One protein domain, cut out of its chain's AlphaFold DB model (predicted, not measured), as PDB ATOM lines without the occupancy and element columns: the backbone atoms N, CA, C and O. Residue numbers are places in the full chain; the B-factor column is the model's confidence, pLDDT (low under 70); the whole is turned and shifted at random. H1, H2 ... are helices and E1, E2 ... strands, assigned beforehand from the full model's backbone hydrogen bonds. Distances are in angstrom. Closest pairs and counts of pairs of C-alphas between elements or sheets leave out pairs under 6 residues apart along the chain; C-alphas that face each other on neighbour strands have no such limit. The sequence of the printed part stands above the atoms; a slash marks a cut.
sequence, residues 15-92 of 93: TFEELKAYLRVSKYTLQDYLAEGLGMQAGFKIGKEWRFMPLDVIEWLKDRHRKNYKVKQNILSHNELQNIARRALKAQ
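AT A GLANCE: This is residues 15 to 92 of the 93 residues of the protein "HTH_17 domain-containing protein" of Nitrospinae bacterium RIFCSPLOWO2_12_FULL_45_22 (UniProt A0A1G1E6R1). A small compact head, made of the strand hairpin E1 and E2 with the short helices H1, H2 and H3 and the first part of the long helix H4, has a long helical arm sticking out of it. The arm is residues 65 to 92: the rest of H4, a tight link, and H5, which leads on farther from the head. The printed part has 78 residues with five named helices and two named strands, in the order H1, H2, H3, E1, E2, H4, H5; the sheet is E1 - E2, antiparallel, and the class is mostly helix. The whole is extended, with a radius of gyration of the C-alphas of 19.9 A, and the arm makes the length in its spans of 67 by 20 by 18 A.

HOW THE PARTS SIT: Strands E1, residues 43 to 46, and E2, residues 49 to 52, form a hairpin, antiparallel at 145 degrees between their directions. N 44 and O 51 are 2.8 A apart and N 46 and O 49 are 2.9 A apart, both within hydrogen-bond range. H1, residues 16 to 23, comes nearest to E2 at the C-alphas of Phe 16 and Trp 50, 6.5 A apart. H3, residues 38 to 42, and H4, residues 54 to 74, touch, their closest C-alphas being those of Ala 42 and Asp 56 at 4.8 A; H4 touches H3 with residues 56 to 60 alone. H2, residues 27 to 35, is close to H1 but not clearly touching, with the C-alphas of Lys 20 and Lys 27 closest at 6.7 A, and their lines are about perpendicular at 76 degrees. H2 is also close to H3 but not clearly touching, with Tyr 33 and Gly 39 the closest C-alphas at 7.9 A. H2 and H4 are apart. H5, residues 78 to 90, is apart from H4 and touches no helix. In H1, H2, H3, H4 and H5 every O i to N i+4 pair is within hydrogen-bond range.

IN THESE COORDINATES: E1 is 9.6 A and E2 10.0 A from first to last C-alpha. H4 is the longest helix, 30.6 A from C-alpha 54 at (-50.688, -61.290, 40.453) to C-alpha 74 at (-47.424, -32.770, 50.974). H5 measures 18.6 A and ends with C-alpha 90 at (-49.067, -8.040, 52.649). H1 measures 10.5 A, H2 12.5 A and H3 5.4 A.

THE WHOLE: The two C-alphas farthest apart are those of Gly 47 and Gln 92, at 67.6 A. Without residues 65 to 92, which stand free, the body of 50 residues spans 28 by 20 by 19 A. The printed part has no cut, and the six links between its elements are tight. The mean pLDDT of the printed part is 82.4, and residues 68 to 78 are under 70.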
ATOM      1  N   THR A  15     -43.609 -66.787  38.589       90.38
ATOM      2  CA  THR A  15     -42.161 -66.583  38.705       90.38
ATOM      3  C   THR A  15     -41.765 -65.141  38.390       90.38
ATOM      4  O   THR A  15     -42.531 -64.351  37.841       90.38
ATOM      5  N   PHE A  16     -40.512 -64.800  38.684       87.81
ATOM      6  CA  PHE A  16     -39.933 -63.507  38.319       87.81
ATOM      7  C   PHE A  16     -39.993 -63.218  36.804       87.81
ATOM      8  O   PHE A  16     -40.282 -62.094  36.398       87.81
ATOM      9  N   GLU A  17     -39.742 -64.222  35.956       87.12
ATOM     10  CA  GLU A  17     -39.754 -64.052  34.496       87.12
ATOM     11  C   GLU A  17     -41.176 -63.881  33.945       87.12
ATOM     12  O   GLU A  17     -41.405 -63.021  33.091       87.12
ATOM     13  N   GLU A  18     -42.142 -64.630  34.480       88.19
ATOM     14  CA  GLU A  18     -43.563 -64.466  34.146       88.19
ATOM     15  C   GLU A  18     -44.079 -63.105  34.601       88.19
ATOM     16  O   GLU A  18     -44.736 -62.412  33.829       88.19
ATOM     17  N   LEU A  19     -43.705 -62.662  35.805       88.31
ATOM     18  CA  LEU A  19     -44.091 -61.352  36.314       88.31
ATOM     19  C   LEU A  19     -43.525 -60.213  35.454       88.31
ATOM     20  O   LEU A  19     -44.218 -59.235  35.172       88.31
ATOM     21  N   LYS A  20     -42.277 -60.348  34.990       90.12
ATOM     22  CA  LYS A  20     -41.652 -59.402  34.056       90.12
ATOM     23  C   LYS A  20     -42.444 -59.308  32.751       90.12
ATOM     24  O   LYS A  20     -42.703 -58.202  32.273       90.12
ATOM     25  N   ALA A  21     -42.840 -60.452  32.189       87.88
ATOM     26  CA  ALA A  21     -43.655 -60.505  30.978       87.88
ATOM     27  C   ALA A  21     -45.061 -59.924  31.209       87.88
ATOM     28  O   ALA A  21     -45.546 -59.145  30.387       87.88
ATOM     29  N   TYR A  22     -45.672 -60.242  32.351       86.69
ATOM     30  CA  TYR A  22     -46.995 -59.779  32.758       86.69
ATOM     31  C   TYR A  22     -47.054 -58.254  32.902       86.69
ATOM     32  O   TYR A  22     -47.901 -57.602  32.295       86.69
ATOM     33  N   LEU A  23     -46.110 -57.668  33.644       87.25
ATOM     34  CA  LEU A  23     -46.032 -56.219  33.850       87.25
ATOM     35  C   LEU A  23     -45.439 -55.469  32.649       87.25
ATOM     36  O   LEU A  23     -45.532 -54.245  32.594       87.25
ATOM     37  N   ARG A  24     -44.830 -56.183  31.692       88.12
ATOM     38  CA  ARG A  24     -44.114 -55.619  30.533       88.12
ATOM     39  C   ARG A  24     -43.039 -54.606  30.933       88.12
ATOM     40  O   ARG A  24     -42.852 -53.583  30.275       88.12
ATOM     41  N   VAL A  25     -42.327 -54.892  32.018       87.69
ATOM     42  CA  VAL A  25     -41.257 -54.035  32.545       87.69
ATOM     43  C   VAL A  25     -39.881 -54.628  32.270       87.69
ATOM     44  O   VAL A  25     -39.728 -55.821  32.001       87.69
ATOM     45  N   SER A  26     -38.848 -53.789  32.349       89.00
ATOM     46  CA  SER A  26     -37.471 -54.269  32.266       89.00
ATOM     47  C   SER A  26     -37.103 -55.093  33.505       89.00
ATOM     48  O   SER A  26     -37.650 -54.898  34.592       89.00
ATOM     49  N   LYS A  27     -36.118 -55.988  33.358       88.44
ATOM     50  CA  LYS A  27     -35.566 -56.754  34.485       88.44
ATOM     51  C   LYS A  27     -35.066 -55.839  35.608       88.44
ATOM     52  O   LYS A  27     -35.309 -56.137  36.771       88.44
ATOM     53  N   TYR A  28     -34.409 -54.738  35.249       91.19
ATOM     54  CA  TYR A  28     -33.877 -53.761  36.199       91.19
ATOM     55  C   TYR A  28     -34.992 -53.110  37.014       91.19
ATOM     56  O   TYR A  28     -34.941 -53.112  38.234       91.19
ATOM     57  N   THR A  29     -36.070 -52.682  36.353       88.81
ATOM     58  CA  THR A  29     -37.242 -52.111  37.030       88.81
ATOM     59  C   THR A  29     -37.861 -53.091  38.026       88.81
ATOM     60  O   THR A  29     -38.246 -52.702  39.124       88.81
ATOM     61  N   LEU A  30     -37.946 -54.375  37.667       88.62
ATOM     62  CA  LEU A  30     -38.492 -55.387  38.568       88.62
ATOM     63  C   LEU A  30     -37.551 -55.685  39.748       88.62
ATOM     64  O   LEU A  30     -38.020 -55.959  40.851       88.62
ATOM     65  N   GLN A  31     -36.233 -55.597  39.544       89.00
ATOM     66  CA  GLN A  31     -35.243 -55.677  40.624       89.00
ATOM     67  C   GLN A  31     -35.324 -54.477  41.572       89.00
ATOM     68  O   GLN A  31     -35.268 -54.672  42.784       89.00
ATOM     69  N   ASP A  32     -35.531 -53.267  41.049       89.19
ATOM     70  CA  ASP A  32     -35.765 -52.083  41.879       89.19
ATOM     71  C   ASP A  32     -37.024 -52.272  42.731       89.19
ATOM     72  O   ASP A  32     -37.004 -52.035  43.934       89.19
ATOM     73  N   TYR A  33     -38.107 -52.800  42.151       88.69
ATOM     74  CA  TYR A  33     -39.340 -53.052  42.906       88.69
ATOM     75  C   TYR A  33     -39.131 -54.096  44.000       88.69
ATOM     76  O   TYR A  33     -39.655 -53.950  45.105       88.69
ATOM     77  N   LEU A  34     -38.329 -55.127  43.727       86.94
ATOM     78  CA  LEU A  34     -37.919 -56.088  44.744       86.94
ATOM     79  C   LEU A  34     -37.164 -55.425  45.897       86.94
ATOM     80  O   LEU A  34     -37.477 -55.716  47.051       86.94
ATOM     81  N   ALA A  35     -36.222 -54.528  45.596       85.75
ATOM     82  CA  ALA A  35     -35.476 -53.776  46.601       85.75
ATOM     83  C   ALA A  35     -36.371 -52.809  47.395       85.75
ATOM     84  O   ALA A  35     -36.179 -52.635  48.595       85.75
ATOM     85  N   GLU A  36     -37.392 -52.237  46.754       85.06
ATOM     86  CA  GLU A  36     -38.394 -51.373  47.391       85.06
ATOM     87  C   GLU A  36     -39.392 -52.133  48.288       85.06
ATOM     88  O   GLU A  36     -40.171 -51.507  49.011       85.06
ATOM     89  N   GLY A  37     -39.382 -53.469  48.267       83.81
ATOM     90  CA  GLY A  37     -40.189 -54.303  49.160       83.81
ATOM     91  C   GLY A  37     -41.302 -55.103  48.484       83.81
ATOM     92  O   GLY A  37     -42.081 -55.743  49.192       83.81
ATOM     93  N   LEU A  38     -41.358 -55.144  47.146       85.38
ATOM     94  CA  LEU A  38     -42.303 -55.991  46.403       85.38
ATOM     95  C   LEU A  38     -42.205 -57.459  46.840       85.38
ATOM     96  O   LEU A  38     -43.222 -58.110  47.043       85.38
ATOM     97  N   GLY A  39     -40.986 -57.973  47.030       80.69
ATOM     98  CA  GLY A  39     -40.774 -59.357  47.459       80.69
ATOM     99  C   GLY A  39     -41.321 -59.645  48.854       80.69
ATOM    100  O   GLY A  39     -41.827 -60.728  49.091       80.69
ATOM    101  N   MET A  40     -41.267 -58.677  49.770       80.31
ATOM    102  CA  MET A  40     -41.744 -58.862  51.143       80.31
ATOM    103  C   MET A  40     -43.268 -58.746  51.260       80.31
ATOM    104  O   MET A  40     -43.849 -59.334  52.166       80.31
ATOM    105  N   GLN A  41     -43.906 -57.967  50.382       81.19
ATOM    106  CA  GLN A  41     -45.333 -57.639  50.490       81.19
ATOM    107  C   GLN A  41     -46.221 -58.408  49.512       81.19
ATOM    108  O   GLN A  41     -47.349 -58.723  49.860       81.19
ATOM    109  N   ALA A  42     -45.724 -58.701  48.312       84.50
ATOM    110  CA  ALA A  42     -46.490 -59.333  47.236       84.50
ATOM    111  C   ALA A  42     -45.848 -60.633  46.725       84.50
ATOM    112  O   ALA A  42     -46.260 -61.190  45.704       84.50
ATOM    113  N   GLY A  43     -44.793 -61.091  47.400       85.81
ATOM    114  CA  GLY A  43     -44.054 -62.285  47.040       85.81
ATOM    115  C   GLY A  43     -43.823 -63.207  48.227       85.81
ATOM    116  O   GLY A  43     -43.838 -62.809  49.388       85.81
ATOM    117  N   PHE A  44     -43.571 -64.469  47.918       86.81
ATOM    118  CA  PHE A  44     -43.128 -65.464  48.874       86.81
ATOM    119  C   PHE A  44     -42.021 -66.307  48.253       86.81
ATOM    120  O   PHE A  44     -41.967 -66.547  47.044       86.81
ATOM    121  N   LYS A  45     -41.079 -66.717  49.096       86.75
ATOM    122  CA  LYS A  45     -39.899 -67.453  48.659       86.75
ATOM    123  C   LYS A  45     -40.178 -68.950  48.741       86.75
ATOM    124  O   LYS A  45     -40.399 -69.470  49.830       86.75
ATOM    125  N   ILE A  46     -40.123 -69.643  47.606       86.88
ATOM    126  CA  ILE A  46     -40.186 -71.107  47.548       86.88
ATOM    127  C   ILE A  46     -38.793 -71.622  47.188       86.88
ATOM    128  O   ILE A  46     -38.314 -71.466  46.064       86.88
ATOM    129  N   GLY A  47     -38.110 -72.215  48.167       86.31
ATOM    130  CA  GLY A  47     -36.730 -72.668  48.003       86.31
ATOM    131  C   GLY A  47     -35.786 -71.509  47.661       86.31
ATOM    132  O   GLY A  47     -35.503 -70.654  48.503       86.31
ATOM    133  N   LYS A  48     -35.277 -71.490  46.423       84.81
ATOM    134  CA  LYS A  48     -34.367 -70.446  45.915       84.81
ATOM    135  C   LYS A  48     -35.055 -69.414  45.018       84.81
ATOM    136  O   LYS A  48     -34.414 -68.432  44.655       84.81
ATOM    137  N   GLU A  49     -36.327 -69.609  44.688       85.75
ATOM    138  CA  GLU A  49     -37.058 -68.756  43.752       85.75
ATOM    139  C   GLU A  49     -38.107 -67.903  44.464       85.75
ATOM    140  O   GLU A  49     -38.715 -68.317  45.454       85.75
ATOM    141  N   TRP A  50     -38.336 -66.705  43.931       88.75
ATOM    142  CA  TRP A  50     -39.454 -65.862  44.337       88.75
ATOM    143  C   TRP A  50     -40.686 -66.175  43.501       88.75
ATOM    144  O   TRP A  50     -40.608 -66.311  42.276       88.75
ATOM    145  N   ARG A  51     -41.818 -66.261  44.190       89.81
ATOM    146  CA  ARG A  51     -43.139 -66.452  43.614       89.81
ATOM    147  C   ARG A  51     -44.028 -65.284  44.009       89.81
ATOM    148  O   ARG A  51     -43.953 -64.828  45.144       89.81
ATOM    149  N   PHE A  52     -44.832 -64.796  43.077       90.75
ATOM    150  CA  PHE A  52     -45.621 -63.579  43.250       90.75
ATOM    151  C   PHE A  52     -47.068 -63.828  42.879       90.75
ATOM    152  O   PHE A  52     -47.340 -64.347  41.796       90.75
ATOM    153  N   MET A  53     -47.991 -63.419  43.741       90.00
ATOM    154  CA  MET A  53     -49.404 -63.445  43.388       90.00
ATOM    155  C   MET A  53     -49.740 -62.218  42.534       90.00
ATOM    156  O   MET A  53     -49.472 -61.092  42.957       90.00
ATOM    157  N   PRO A  54     -50.334 -62.396  41.341       88.19
ATOM    158  CA  PRO A  54     -50.688 -61.290  40.453       88.19
ATOM    159  C   PRO A  54     -51.523 -60.203  41.147       88.19
ATOM    160  O   PRO A  54     -51.256 -59.014  40.974       88.19
ATOM    161  N   LEU A  55     -52.504 -60.612  41.959       87.31
ATOM    162  CA  LEU A  55     -53.383 -59.705  42.700       87.31
ATOM    163  C   LEU A  55     -52.602 -58.847  43.702       87.31
ATOM    164  O   LEU A  55     -52.669 -57.620  43.624       87.31
ATOM    165  N   ASP A  56     -51.788 -59.477  44.549       89.19
ATOM    166  CA  ASP A  56     -50.987 -58.785  45.565       89.19
ATOM    167  C   ASP A  56     -49.983 -57.817  44.927       89.19
ATOM    168  O   ASP A  56     -49.762 -56.710  45.420       89.19
ATOM    169  N   VAL A  57     -49.400 -58.188  43.780       89.81
ATOM    170  CA  VAL A  57     -48.492 -57.296  43.042       89.81
ATOM    171  C   VAL A  57     -49.232 -56.056  42.541       89.81
ATOM    172  O   VAL A  57     -48.710 -54.943  42.641       89.81
ATOM    173  N   ILE A  58     -50.446 -56.214  42.009       89.44
ATOM    174  CA  ILE A  58     -51.258 -55.077  41.558       89.44
ATOM    175  C   ILE A  58     -51.629 -54.178  42.740       89.44
ATOM    176  O   ILE A  58     -51.567 -52.952  42.610       89.44
ATOM    177  N   GLU A  59     -52.011 -54.751  43.881       89.12
ATOM    178  CA  GLU A  59     -52.304 -53.979  45.091       89.12
ATOM    179  C   GLU A  59     -51.077 -53.204  45.573       89.12
ATOM    180  O   GLU A  59     -51.156 -51.989  45.773       89.12
ATOM    181  N   TRP A  60     -49.916 -53.857  45.621       91.38
ATOM    182  CA  TRP A  60     -48.654 -53.213  45.967       91.38
ATOM    183  C   TRP A  60     -48.319 -52.042  45.034       91.38
ATOM    184  O   TRP A  60     -47.935 -50.962  45.489       91.38
ATOM    185  N   LEU A  61     -48.510 -52.212  43.721       89.19
ATOM    186  CA  LEU A  61     -48.284 -51.150  42.738       89.19
ATOM    187  C   LEU A  61     -49.234 -49.960  42.945       89.19
ATOM    188  O   LEU A  61     -48.805 -48.804  42.847       89.19
ATOM    189  N   LYS A  62     -50.508 -50.218  43.263       88.50
ATOM    190  CA  LYS A  62     -51.482 -49.164  43.590       88.50
ATOM    191  C   LYS A  62     -51.072 -48.409  44.852       88.50
ATOM    192  O   LYS A  62     -51.109 -47.175  44.863       88.50
ATOM    193  N   ASP A  63     -50.642 -49.120  45.886       87.56
ATOM    194  CA  ASP A  63     -50.195 -48.522  47.141       87.56
ATOM    195  C   ASP A  63     -48.920 -47.704  46.974       87.56
ATOM    196  O   ASP A  63     -48.830 -46.579  47.475       87.56
ATOM    197  N   ARG A  64     -47.961 -48.205  46.196       85.75
ATOM    198  CA  ARG A  64     -46.764 -47.459  45.807       85.75
ATOM    199  C   ARG A  64     -47.123 -46.165  45.084       85.75
ATOM    200  O   ARG A  64     -46.603 -45.102  45.427       85.75
ATOM    201  N   HIS A  65     -48.050 -46.221  44.127       83.00
ATOM    202  CA  HIS A  65     -48.517 -45.025  43.429       83.00
ATOM    203  C   HIS A  65     -49.172 -44.025  44.395       83.00
ATOM    204  O   HIS A  65     -48.883 -42.831  44.334       83.00
ATOM    205  N   ARG A  66     -49.992 -44.496  45.345       79.88
ATOM    206  CA  ARG A  66     -50.601 -43.647  46.385       79.88
ATOM    207  C   ARG A  66     -49.563 -43.011  47.307       79.88
ATOM    208  O   ARG A  66     -49.687 -41.826  47.610       79.88
ATOM    209  N   LYS A  67     -48.542 -43.757  47.742       74.06
ATOM    210  CA  LYS A  67     -47.439 -43.229  48.565       74.06
ATOM    211  C   LYS A  67     -46.683 -42.132  47.819       74.06
ATOM    212  O   LYS A  67     -46.548 -41.030  48.342       74.06
ATOM    213  N   ASN A  68     -46.306 -42.386  46.568       67.56
ATOM    214  CA  ASN A  68     -45.634 -41.396  45.722       67.56
ATOM    215  C   ASN A  68     -46.509 -40.160  45.465       67.56
ATOM    216  O   ASN A  68     -46.005 -39.039  45.416       67.56
ATOM    217  N   TYR A  69     -47.824 -40.340  45.343       60.88
ATOM    218  CA  TYR A  69     -48.762 -39.237  45.159       60.88
ATOM    219  C   TYR A  69     -48.932 -38.382  46.426       60.88
ATOM    220  O   TYR A  69     -48.871 -37.157  46.345       60.88
ATOM    221  N   LYS A  70     -49.059 -39.001  47.609       57.66
ATOM    222  CA  LYS A  70     -49.124 -38.279  48.893       57.66
ATOM    223  C   LYS A  70     -47.844 -37.494  49.184       57.66
ATOM    224  O   LYS A  70     -47.921 -36.381  49.691       57.66
ATOM    225  N   VAL A  71     -46.680 -38.039  48.822       58.28
ATOM    226  CA  VAL A  71     -45.399 -37.321  48.923       58.28
ATOM    227  C   VAL A  71     -45.408 -36.073  48.034       58.28
ATOM    228  O   VAL A  71     -45.024 -35.005  48.495       58.28
ATOM    229  N   LYS A  72     -45.924 -36.156  46.801       57.66
ATOM    230  CA  LYS A  72     -46.034 -34.985  45.912       57.66
ATOM    231  C   LYS A  72     -47.021 -33.922  46.404       57.66
ATOM    232  O   LYS A  72     -46.765 -32.748  46.190       57.66
ATOM    233  N   GLN A  73     -48.126 -34.309  47.044       57.75
ATOM    234  CA  GLN A  73     -49.114 -33.351  47.560       57.75
ATOM    235  C   GLN A  73     -48.681 -32.662  48.861       57.75
ATOM    236  O   GLN A  73     -49.062 -31.519  49.094       57.75
ATOM    237  N   ASN A  74     -47.880 -33.329  49.697       55.09
ATOM    238  CA  ASN A  74     -47.424 -32.770  50.974       55.09
ATOM    239  C   ASN A  74     -46.140 -31.934  50.870       55.09
ATOM    240  O   ASN A  74     -45.762 -31.280  51.841       55.09
ATOM    241  N   ILE A  75     -45.458 -31.939  49.724       59.38
ATOM    242  CA  ILE A  75     -44.285 -31.091  49.498       59.38
ATOM    243  C   ILE A  75     -44.765 -29.819  48.806       59.38
ATOM    244  O   ILE A  75     -44.863 -29.761  47.583       59.38
ATOM    245  N   LEU A  76     -45.058 -28.790  49.603       65.31
ATOM    246  CA  LEU A  76     -45.214 -27.445  49.065       65.31
ATOM    247  C   LEU A  76     -43.869 -27.027  48.456       65.31
ATOM    248  O   LEU A  76     -42.835 -27.095  49.128       65.31
ATOM    249  N   SER A  77     -43.856 -26.618  47.190       67.56
ATOM    250  CA  SER A  77     -42.604 -26.201  46.560       67.56
ATOM    251  C   SER A  77     -42.043 -24.953  47.251       67.56
ATOM    252  O   SER A  77     -42.781 -24.133  47.806       67.56
ATOM    253  N   HIS A  78     -40.721 -24.764  47.177       68.56
ATOM    254  CA  HIS A  78     -40.062 -23.569  47.720       68.56
ATOM    255  C   HIS A  78     -40.728 -22.267  47.231       68.56
ATOM    256  O   HIS A  78     -40.900 -21.322  47.996       68.56
ATOM    257  N   ASN A  79     -41.179 -22.240  45.974       75.25
ATOM    258  CA  ASN A  79     -41.866 -21.091  45.385       75.25
ATOM    259  C   ASN A  79     -43.262 -20.856  45.978       75.25
ATOM    260  O   ASN A  79     -43.661 -19.708  46.176       75.25
ATOM    261  N   GLU A  80     -44.010 -21.912  46.287       79.31
ATOM    262  CA  GLU A  80     -45.319 -21.787  46.933       79.31
ATOM    263  C   GLU A  80     -45.187 -21.286  48.373       79.31
ATOM    264  O   GLU A  80     -45.951 -20.410  48.775       79.31
ATOM    265  N   LEU A  81     -44.160 -21.732  49.109       77.69
ATOM    266  CA  LEU A  81     -43.856 -21.223  50.453       77.69
ATOM    267  C   LEU A  81     -43.535 -19.723  50.422       77.69
ATOM    268  O   LEU A  81     -44.100 -18.950  51.196       77.69
ATOM    269  N   GLN A  82     -42.686 -19.298  49.482       81.44
ATOM    270  CA  GLN A  82     -42.344 -17.886  49.273       81.44
ATOM    271  C   GLN A  82     -43.584 -17.044  48.933       81.44
ATOM    272  O   GLN A  82     -43.754 -15.931  49.438       81.44
ATOM    273  N   ASN A  83     -44.483 -17.575  48.103       84.50
ATOM    274  CA  ASN A  83     -45.709 -16.881  47.717       84.50
ATOM    275  C   ASN A  83     -46.712 -16.762  48.872       84.50
ATOM    276  O   ASN A  83     -47.321 -15.703  49.030       84.50
ATOM    277  N   ILE A  84     -46.863 -17.799  49.700       85.50
ATOM    278  CA  ILE A  84     -47.693 -17.740  50.912       85.50
ATOM    279  C   ILE A  84     -47.116 -16.721  51.898       85.50
ATOM    280  O   ILE A  84     -47.853 -15.857  52.373       85.50
ATOM    281  N   ALA A  85     -45.801 -16.751  52.141       85.56
ATOM    282  CA  ALA A  85     -45.135 -15.817  53.047       85.56
ATOM    283  C   ALA A  85     -45.311 -14.355  52.600       85.56
ATOM    284  O   ALA A  85     -45.696 -13.499  53.396       85.56
ATOM    285  N   ARG A  86     -45.123 -14.063  51.303       86.81
ATOM    286  CA  ARG A  86     -45.362 -12.721  50.741       86.81
ATOM    287  C   ARG A  86     -46.809 -12.260  50.905       86.81
ATOM    288  O   ARG A  86     -47.042 -11.095  51.216       86.81
ATOM    289  N   ARG A  87     -47.783 -13.152  50.694       85.94
ATOM    290  CA  ARG A  87     -49.212 -12.842  50.874       85.94
ATOM    291  C   ARG A  87     -49.546 -12.555  52.337       85.94
ATOM    292  O   ARG A  87     -50.241 -11.581  52.601       85.94
ATOM    293  N   ALA A  88     -49.005 -13.339  53.267       84.38
ATOM    294  CA  ALA A  88     -49.202 -13.142  54.701       84.38
ATOM    295  C   ALA A  88     -48.642 -11.793  55.185       84.38
ATOM    296  O   ALA A  88     -49.312 -11.084  55.928       84.38
ATOM    297  N   LEU A  89     -47.456 -11.398  54.708       83.69
ATOM    298  CA  LEU A  89     -46.848 -10.101  55.031       83.69
ATOM    299  C   LEU A  89     -47.638  -8.916  54.460       83.69
ATOM    300  O   LEU A  89     -47.698  -7.858  55.079       83.69
ATOM    301  N   LYS A  90     -48.253  -9.085  53.284       81.94
ATOM    302  CA  LYS A  90     -49.067  -8.040  52.649       81.94
ATOM    303  C   LYS A  90     -50.431  -7.860  53.322       81.94
ATOM    304  O   LYS A  90     -50.972  -6.769  53.256       81.94
ATOM    305  N   ALA A  91     -50.967  -8.903  53.956       76.69
ATOM    306  CA  ALA A  91     -52.249  -8.856  54.662       76.69
ATOM    307  C   ALA A  91     -52.174  -8.194  56.054       76.69
ATOM    308  O   ALA A  91     -53.212  -7.906  56.637       76.69
ATOM    309  N   GLN A  92     -50.968  -7.973  56.593       70.31
ATOM    310  CA  GLN A  92     -50.738  -7.314  57.890       70.31
ATOM    311  C   GLN A  92     -50.445  -5.802  57.776       70.31
ATOM    312  O   GLN A  92     -50.120  -5.172  58.780       70.31
TER     313      GLN A  92